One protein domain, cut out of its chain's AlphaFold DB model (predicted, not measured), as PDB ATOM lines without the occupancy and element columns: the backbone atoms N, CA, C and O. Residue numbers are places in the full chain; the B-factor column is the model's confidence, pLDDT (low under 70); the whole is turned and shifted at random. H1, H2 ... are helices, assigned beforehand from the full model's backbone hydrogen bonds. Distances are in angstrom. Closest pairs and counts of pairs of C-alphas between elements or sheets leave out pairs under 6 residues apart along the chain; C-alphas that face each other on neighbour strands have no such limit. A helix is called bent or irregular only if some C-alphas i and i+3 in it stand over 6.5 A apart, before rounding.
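Overview. This is residues 116 to 183 of the 185 residues of an uncharacterized protein of Candidatus Atribacteria bacterium (UniProt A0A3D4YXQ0). A helical hairpin, H1 and H2, lies at one end; the backbone then runs out through a loop holding short H3 and folds back as the long helix H4, which reaches H2 with residues 177 to 181 alone. The 68 printed residues, all helix by class, hold four named helices, H1 to H4 in order, and no named strand. The whole is loose, radius of gyration of the C-alphas 14.0 A, and elongated, 43 by 24 by 15 A.

Along the chain. H1, residues 116 to 128, begins at C-alpha (22.593, 109.400, 156.178) and is 19.0 A long; it is irregular, C-alphas 120 and 123 being 7.4 A apart. H2, residues 133 to 145, 18.0 A, is only just irregular, with 6.9 A between C-alphas 135 and 138. H3 is residues 153 to 156, 5.1 A. H4, residues 164 to 181, 25.6 A, ends at (15.900, 125.480, 160.432).

Arrangement. H1 and H2, a hairpin, touch at a shallow tilt of 24 degrees, opposite ways; their closest C-alphas, Leu 126 and Gln 136, are 6.4 A apart. H2, with residues 139 to 143 alone, touches H4 at a shallow tilt of 23 degrees, opposite ways, closest at the C-alphas of Phe 139 and Leu 181, 7.4 A. H1 and H4 are apart; H3 touches no helix. Every O i to N i+4 pair is within hydrogen-bond range in H4, 7 of 9 in H1 and 6 of 9 in H2; H3 is too short for one.

Size, cuts and confidence. The C-alphas farthest apart, Gly 130 and Gln 162, are 43.6 A apart. The printed part has no cut and no long link. In this model, pLDDT is under 70 at residues 151 to 164, 167 and 181 to 183.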
ATOM      1  N   VAL A 116      23.164 110.575 155.501       76.38
ATOM      2  CA  VAL A 116      22.593 109.400 156.178       76.38
ATOM      3  C   VAL A 116      22.850 109.470 157.684       76.38
ATOM      4  O   VAL A 116      21.908 109.371 158.473       76.38
ATOM      5  N   HIS A 117      24.102 109.707 158.081       75.94
ATOM      6  CA  HIS A 117      24.480 109.872 159.485       75.94
ATOM      7  C   HIS A 117      23.906 111.156 160.076       75.94
ATOM      8  O   HIS A 117      23.330 111.121 161.153       75.94
ATOM      9  N   GLY A 118      23.922 112.256 159.323       76.62
ATOM     10  CA  GLY A 118      23.295 113.516 159.705       76.62
ATOM     11  C   GLY A 118      21.822 113.343 160.069       76.62
ATOM     12  O   GLY A 118      21.412 113.818 161.120       76.62
ATOM     13  N   ARG A 119      21.039 112.597 159.273       78.69
ATOM     14  CA  ARG A 119      19.640 112.279 159.610       78.69
ATOM     15  C   ARG A 119      19.523 111.456 160.885       78.69
ATOM     16  O   ARG A 119      18.701 111.766 161.742       78.69
ATOM     17  N   ARG A 120      20.309 110.384 160.989       80.62
ATOM     18  CA  ARG A 120      20.284 109.475 162.142       80.62
ATOM     19  C   ARG A 120      20.663 110.194 163.439       80.62
ATOM     20  O   ARG A 120      20.063 109.924 164.479       80.62
ATOM     21  N   ASP A 121      21.624 111.104 163.357       82.88
ATOM     22  CA  ASP A 121      22.200 111.794 164.503       82.88
ATOM     23  C   ASP A 121      21.441 113.075 164.868       82.88
ATOM     24  O   ASP A 121      21.612 113.592 165.970       82.88
ATOM     25  N   PHE A 122      20.576 113.579 163.981       84.81
ATOM     26  CA  PHE A 122      19.879 114.855 164.156       84.81
ATOM     27  C   PHE A 122      19.150 114.992 165.508       84.81
ATOM     28  O   PHE A 122      19.353 116.006 166.177       84.81
ATOM     29  N   PRO A 123      18.399 113.987 166.011       85.62
ATOM     30  CA  PRO A 123      17.773 114.090 167.332       85.62
ATOM     31  C   PRO A 123      18.779 114.217 168.487       85.62
ATOM     32  O   PRO A 123      18.485 114.852 169.499       85.62
ATOM     33  N   PHE A 124      19.970 113.622 168.352       85.12
ATOM     34  CA  PHE A 124      21.028 113.730 169.359       85.12
ATOM     35  C   PHE A 124      21.674 115.116 169.356       85.12
ATOM     36  O   PHE A 124      22.020 115.606 170.427       85.12
ATOM     37  N   LEU A 125      21.784 115.760 168.189       83.06
ATOM     38  CA  LEU A 125      22.244 117.150 168.085       83.06
ATOM     39  C   LEU A 125      21.274 118.098 168.794       83.06
ATOM     40  O   LEU A 125      21.688 118.835 169.679       83.06
ATOM     41  N   LEU A 126      19.972 117.976 168.517       84.94
ATOM     42  CA  LEU A 126      18.952 118.783 169.198       84.94
ATOM     43  C   LEU A 126      18.961 118.563 170.720       84.94
ATOM     44  O   LEU A 126      18.733 119.487 171.495       84.94
ATOM     45  N   TYR A 127      19.223 117.330 171.165       86.25
ATOM     46  CA  TYR A 127      19.398 117.039 172.586       86.25
ATOM     47  C   TYR A 127      20.647 117.711 173.175       86.25
ATOM     48  O   TYR A 127      20.575 118.231 174.287       86.25
ATOM     49  N   ALA A 128      21.771 117.705 172.454       83.06
ATOM     50  CA  ALA A 128      22.997 118.386 172.874       83.06
ATOM     51  C   ALA A 128      22.796 119.908 173.000       83.06
ATOM     52  O   ALA A 128      23.357 120.513 173.910       83.06
ATOM     53  N   ASP A 129      21.913 120.485 172.180       84.75
ATOM     54  CA  ASP A 129      21.482 121.889 172.255       84.75
ATOM     55  C   ASP A 129      20.436 122.153 173.362       84.75
ATOM     56  O   ASP A 129      19.951 123.269 173.536       84.75
ATOM     57  N   GLY A 130      20.082 121.133 174.152       88.00
ATOM     58  CA  GLY A 130      19.219 121.252 175.329       88.00
ATOM     59  C   GLY A 130      17.723 121.044 175.075       88.00
ATOM     60  O   GLY A 130      16.940 121.119 176.028       88.00
ATOM     61  N   LEU A 131      17.298 120.730 173.844       88.00
ATOM     62  CA  LEU A 131      15.886 120.496 173.531       88.00
ATOM     63  C   LEU A 131      15.424 119.140 174.076       88.00
ATOM     64  O   LEU A 131      16.032 118.092 173.829       88.00
ATOM     65  N   LYS A 132      14.279 119.115 174.760       89.62
ATOM     66  CA  LYS A 132      13.633 117.871 175.212       89.62
ATOM     67  C   LYS A 132      12.860 117.231 174.063       89.62
ATOM     68  O   LYS A 132      12.430 117.896 173.129       89.62
ATOM     69  N   LYS A 133      12.559 115.930 174.173       87.69
ATOM     70  CA  LYS A 133      11.877 115.145 173.119       87.69
ATOM     71  C   LYS A 133      10.646 115.813 172.482       87.69
ATOM     72  O   LYS A 133      10.431 115.654 171.289       87.69
ATOM     73  N   LYS A 134       9.822 116.529 173.261       89.75
ATOM     74  CA  LYS A 134       8.634 117.226 172.729       89.75
ATOM     75  C   LYS A 134       9.003 118.442 171.871       89.75
ATOM     76  O   LYS A 134       8.345 118.683 170.870       89.75
ATOM     77  N   GLU A 135      10.049 119.166 172.254       84.62
ATOM     78  CA  GLU A 135      10.561 120.355 171.560       84.62
ATOM     79  C   GLU A 135      11.343 119.972 170.299       84.62
ATOM     80  O   GLU A 135      11.376 120.732 169.344       84.62
ATOM     81  N   GLN A 136      11.909 118.762 170.259       87.50
ATOM     82  CA  GLN A 136      12.576 118.209 169.074       87.50
ATOM     83  C   GLN A 136      11.597 117.850 167.943       87.50
ATOM     84  O   GLN A 136      11.988 117.801 166.776       87.50
ATOM     85  N   LEU A 137      10.333 117.560 168.276       88.25
ATOM     86  CA  LEU A 137       9.371 116.980 167.338       88.25
ATOM     87  C   LEU A 137       9.175 117.825 166.061       88.25
ATOM     88  O   LEU A 137       9.288 117.239 164.985       88.25
ATOM     89  N   PRO A 138       8.973 119.157 166.124       86.50
ATOM     90  CA  PRO A 138       8.812 119.978 164.922       86.50
ATOM     91  C   PRO A 138      10.038 119.921 164.003       86.50
ATOM     92  O   PRO A 138       9.896 119.748 162.795       86.50
ATOM     93  N   PHE A 139      11.244 119.971 164.578       84.38
ATOM     94  CA  PHE A 139      12.495 119.894 163.823       84.38
ATOM     95  C   PHE A 139      12.662 118.531 163.153       84.38
ATOM     96  O   PHE A 139      12.949 118.462 161.962       84.38
ATOM     97  N   THR A 140      12.452 117.438 163.895       85.50
ATOM     98  CA  THR A 140      12.563 116.076 163.344       85.50
ATOM     99  C   THR A 140      11.527 115.804 162.251       85.50
ATOM    100  O   THR A 140      11.879 115.235 161.224       85.50
ATOM    101  N   GLN A 141      10.286 116.278 162.411       86.88
ATOM    102  CA  GLN A 141       9.235 116.157 161.394       86.88
ATOM    103  C   GLN A 141       9.548 116.969 160.135       86.88
ATOM    104  O   GLN A 141       9.380 116.462 159.026       86.88
ATOM    105  N   HIS A 142      10.033 118.205 160.291       82.56
ATOM    106  CA  HIS A 142      10.472 119.026 159.162       82.56
ATOM    107  C   HIS A 142      11.645 118.373 158.433       82.56
ATOM    108  O   HIS A 142      11.611 118.236 157.212       82.56
ATOM    109  N   PHE A 143      12.635 117.878 159.176       79.69
ATOM    110  CA  PHE A 143      13.790 117.172 158.626       79.69
ATOM    111  C   PHE A 143      13.382 115.898 157.867       79.69
ATOM    112  O   PHE A 143      13.851 115.669 156.754       79.69
ATOM    113  N   ASP A 144      12.462 115.097 158.413       80.50
ATOM    114  CA  ASP A 144      11.935 113.890 157.760       80.50
ATOM    115  C   ASP A 144      11.083 114.196 156.518       80.50
ATOM    116  O   ASP A 144      10.985 113.356 155.620       80.50
ATOM    117  N   SER A 145      10.494 115.394 156.436       81.56
ATOM    118  CA  SER A 145       9.733 115.835 155.262       81.56
ATOM    119  C   SER A 145      10.620 116.161 154.053       81.56
ATOM    120  O   SER A 145      10.118 116.231 152.927       81.56
ATOM    121  N   LEU A 146      11.936 116.337 154.251       77.62
ATOM    122  CA  LEU A 146      12.834 116.744 153.173       77.62
ATOM    123  C   LEU A 146      12.942 115.622 152.121       77.62
ATOM    124  O   LEU A 146      13.282 114.478 152.450       77.62
ATOM    125  N   PRO A 147      12.710 115.925 150.829       72.88
ATOM    126  CA  PRO A 147      12.662 114.918 149.771       72.88
ATOM    127  C   PRO A 147      13.904 114.023 149.680       72.88
ATOM    128  O   PRO A 147      13.776 112.834 149.400       72.88
ATOM    129  N   VAL A 148      15.100 114.554 149.970       70.56
ATOM    130  CA  VAL A 148      16.357 113.785 149.912       70.56
ATOM    131  C   VAL A 148      16.349 112.557 150.834       70.56
ATOM    132  O   VAL A 148      16.978 111.546 150.529       70.56
ATOM    133  N   PHE A 149      15.593 112.609 151.932       71.44
ATOM    134  CA  PHE A 149      15.516 111.541 152.928       71.44
ATOM    135  C   PHE A 149      14.377 110.548 152.675       71.44
ATOM    136  O   PHE A 149      14.292 109.521 153.351       71.44
ATOM    137  N   SER A 150      13.517 110.815 151.691       70.00
ATOM    138  CA  SER A 150      12.399 109.941 151.323       70.00
ATOM    139  C   SER A 150      12.652 109.127 150.051       70.00
ATOM    140  O   SER A 150      11.767 108.383 149.628       70.00
ATOM    141  N   PHE A 151      13.846 109.201 149.445       66.00
ATOM    142  CA  PHE A 151      14.209 108.338 148.319       66.00
ATOM    143  C   PHE A 151      14.457 106.894 148.798       66.00
ATOM    144  O   PHE A 151      15.466 106.636 149.455       66.00
ATOM    145  N   PRO A 152      13.587 105.917 148.472       65.88
ATOM    146  CA  PRO A 152      13.871 104.517 148.757       65.88
ATOM    147  C   PRO A 152      15.041 104.036 147.892       65.88
ATOM    148  O   PRO A 152      15.199 104.480 146.754       65.88
ATOM    149  N   GLN A 153      15.800 103.059 148.392       56.09
ATOM    150  CA  GLN A 153      16.951 102.466 147.698       56.09
ATOM    151  C   GLN A 153      16.635 102.085 146.236       56.09
ATOM    152  O   GLN A 153      17.378 102.448 145.330       56.09
ATOM    153  N   LYS A 154      15.459 101.487 145.984       60.50
ATOM    154  CA  LYS A 154      14.988 101.154 144.626       60.50
ATOM    155  C   LYS A 154      14.878 102.359 143.683       60.50
ATOM    156  O   LYS A 154      15.096 102.197 142.491       60.50
ATOM    157  N   LYS A 155      14.525 103.553 144.180       63.59
ATOM    158  CA  LYS A 155      14.476 104.772 143.350       63.59
ATOM    159  C   LYS A 155      15.878 105.302 143.048       63.59
ATOM    160  O   LYS A 155      16.100 105.774 141.937       63.59
ATOM    161  N   LEU A 156      16.809 105.194 144.002       63.34
ATOM    162  CA  LEU A 156      18.210 105.593 143.813       63.34
ATOM    163  C   LEU A 156      18.905 104.733 142.747       63.34
ATOM    164  O   LEU A 156      19.607 105.264 141.894       63.34
ATOM    165  N   GLU A 157      18.639 103.428 142.739       58.53
ATOM    166  CA  GLU A 157      19.174 102.482 141.744       58.53
ATOM    167  C   GLU A 157      18.613 102.704 140.324       58.53
ATOM    168  O   GLU A 157      19.201 102.251 139.347       58.53
ATOM    169  N   THR A 158      17.498 103.435 140.191       62.44
ATOM    170  CA  THR A 158      16.870 103.793 138.902       62.44
ATOM    171  C   THR A 158      17.177 105.217 138.434       62.44
ATOM    172  O   THR A 158      16.582 105.682 137.458       62.44
ATOM    173  N   LEU A 159      18.068 105.935 139.128       63.66
ATOM    174  CA  LEU A 159      18.451 107.290 138.745       63.66
ATOM    175  C   LEU A 159      19.072 107.281 137.346       63.66
ATOM    176  O   LEU A 159      20.122 106.695 137.105       63.66
ATOM    177  N   ASN A 160      18.401 107.958 136.421       66.94
ATOM    178  CA  ASN A 160      18.867 108.172 135.061       66.94
ATOM    179  C   ASN A 160      18.733 109.657 134.702       66.94
ATOM    180  O   ASN A 160      18.152 110.447 135.451       66.94
ATOM    181  N   SER A 161      19.245 110.028 133.531       67.19
ATOM    182  CA  SER A 161      19.308 111.413 133.055       67.19
ATOM    183  C   SER A 161      17.959 112.145 133.064       67.19
ATOM    184  O   SER A 161      17.931 113.360 133.228       67.19
ATOM    185  N   GLN A 162      16.839 111.428 132.925       68.56
ATOM    186  CA  GLN A 162      15.490 112.008 132.900       68.56
ATOM    187  C   GLN A 162      14.969 112.368 134.299       68.56
ATOM    188  O   GLN A 162      14.103 113.230 134.428       68.56
ATOM    189  N   VAL A 163      15.500 111.739 135.353       67.38
ATOM    190  CA  VAL A 163      15.078 111.950 136.752       67.38
ATOM    191  C   VAL A 163      15.911 113.046 137.436       67.38
ATOM    192  O   VAL A 163      15.494 113.601 138.453       67.38
ATOM    193  N   ILE A 164      17.052 113.427 136.848       67.94
ATOM    194  CA  ILE A 164      17.958 114.462 137.377       67.94
ATOM    195  C   ILE A 164      17.236 115.784 137.702       67.94
ATOM    196  O   ILE A 164      17.456 116.291 138.802       67.94
ATOM    197  N   PRO A 165      16.344 116.341 136.854       75.81
ATOM    198  CA  PRO A 165      15.655 117.593 137.174       75.81
ATOM    199  C   PRO A 165      14.811 117.515 138.454       75.81
ATOM    200  O   PRO A 165      14.845 118.432 139.271       75.81
ATOM    201  N   GLN A 166      14.115 116.396 138.674       71.25
ATOM    202  CA  GLN A 166      13.295 116.182 139.872       71.25
ATOM    203  C   GLN A 166      14.164 116.045 141.128       71.25
ATOM    204  O   GLN A 166      13.809 116.544 142.195       71.25
ATOM    205  N   VAL A 167      15.329 115.400 141.005       68.31
ATOM    206  CA  VAL A 167      16.312 115.304 142.094       68.31
ATOM    207  C   VAL A 167      16.895 116.676 142.424       68.31
ATOM    208  O   VAL A 167      17.012 117.016 143.598       68.31
ATOM    209  N   LEU A 168      17.219 117.493 141.420       72.38
ATOM    210  CA  LEU A 168      17.716 118.855 141.635       72.38
ATOM    211  C   LEU A 168      16.665 119.748 142.303       72.38
ATOM    212  O   LEU A 168      17.002 120.506 143.211       72.38
ATOM    213  N   GLU A 169      15.394 119.623 141.923       79.38
ATOM    214  CA  GLU A 169      14.292 120.318 142.594       79.38
ATOM    215  C   GLU A 169      14.148 119.866 144.057       79.38
ATOM    216  O   GLU A 169      14.038 120.693 144.965       79.38
ATOM    217  N   ALA A 170      14.216 118.555 144.306       73.62
ATOM    218  CA  ALA A 170      14.223 117.969 145.643       73.62
ATOM    219  C   ALA A 170      15.401 118.473 146.495       73.62
ATOM    220  O   ALA A 170      15.204 118.807 147.666       73.62
ATOM    221  N   ILE A 171      16.603 118.583 145.918       72.12
ATOM    222  CA  ILE A 171      17.787 119.174 146.562       72.12
ATOM    223  C   ILE A 171      17.551 120.659 146.858       72.12
ATOM    224  O   ILE A 171      17.872 121.114 147.953       72.12
ATOM    225  N   GLY A 172      16.961 121.410 145.926       73.81
ATOM    226  CA  GLY A 172      16.624 122.824 146.114       73.81
ATOM    227  C   GLY A 172      15.658 123.042 147.280       73.81
ATOM    228  O   GLY A 172      15.947 123.830 148.180       73.81
ATOM    229  N   LYS A 173      14.560 122.279 147.317       76.38
ATOM    230  CA  LYS A 173      13.596 122.269 148.433       76.38
ATOM    231  C   LYS A 173      14.251 121.851 149.747       76.38
ATOM    232  O   LYS A 173      14.026 122.480 150.772       76.38
ATOM    233  N   THR A 174      15.113 120.837 149.700       70.81
ATOM    234  CA  THR A 174      15.878 120.373 150.862       70.81
ATOM    235  C   THR A 174      16.771 121.488 151.412       70.81
ATOM    236  O   THR A 174      16.736 121.772 152.606       70.81
ATOM    237  N   ARG A 175      17.533 122.172 150.547       72.38
ATOM    238  CA  ARG A 175      18.384 123.311 150.923       72.38
ATOM    239  C   ARG A 175      17.569 124.431 151.568       72.38
ATOM    240  O   ARG A 175      18.006 124.988 152.567       72.38
ATOM    241  N   GLN A 176      16.408 124.750 151.004       76.00
ATOM    242  CA  GLN A 176      15.516 125.767 151.557       76.00
ATOM    243  C   GLN A 176      15.002 125.372 152.951       76.00
ATOM    244  O   GLN A 176      15.099 126.176 153.874       76.00
ATOM    245  N   GLY A 177      14.577 124.120 153.134       71.88
ATOM    246  CA  GLY A 177      14.159 123.606 154.441       71.88
ATOM    247  C   GLY A 177      15.276 123.641 155.490       71.88
ATOM    248  O   GLY A 177      15.020 123.983 156.641       71.88
ATOM    249  N   PHE A 178      16.528 123.378 155.097       70.50
ATOM    250  CA  PHE A 178      17.691 123.577 155.973       70.50
ATOM    251  C   PHE A 178      17.913 125.047 156.349       70.50
ATOM    252  O   PHE A 178      18.235 125.336 157.496       70.50
ATOM    253  N   LEU A 179      17.742 125.983 155.410       74.38
ATOM    254  CA  LEU A 179      17.861 127.417 155.700       74.38
ATOM    255  C   LEU A 179      16.767 127.915 156.650       74.38
ATOM    256  O   LEU A 179      17.010 128.855 157.398       74.38
ATOM    257  N   GLU A 180      15.581 127.316 156.616       78.81
ATOM    258  CA  GLU A 180      14.491 127.619 157.551       78.81
ATOM    259  C   GLU A 180      14.827 127.154 158.970       78.81
ATOM    260  O   GLU A 180      14.687 127.938 159.902       78.81
ATOM    261  N   LEU A 181      15.411 125.958 159.127       68.88
ATOM    262  CA  LEU A 181      15.900 125.480 160.432       68.88
ATOM    263  C   LEU A 181      16.914 126.443 161.073       68.88
ATOM    264  O   LEU A 181      16.916 126.619 162.287       68.88
ATOM    265  N   LEU A 182      17.755 127.087 160.258       67.88
ATOM    266  CA  LEU A 182      18.749 128.065 160.717       67.88
ATOM    267  C   LEU A 182      18.156 129.435 161.091       67.88
ATOM    268  O   LEU A 182      18.870 130.259 161.648       67.88
ATOM    269  N   LYS A 183      16.900 129.723 160.730       67.38
ATOM    270  CA  LYS A 183      16.217 130.982 161.085       67.38
ATOM    271  C   LYS A 183      15.421 130.877 162.383       67.38
ATOM    272  O   LYS A 183      15.185 131.900 163.015       67.38
TER     273      LYS A 183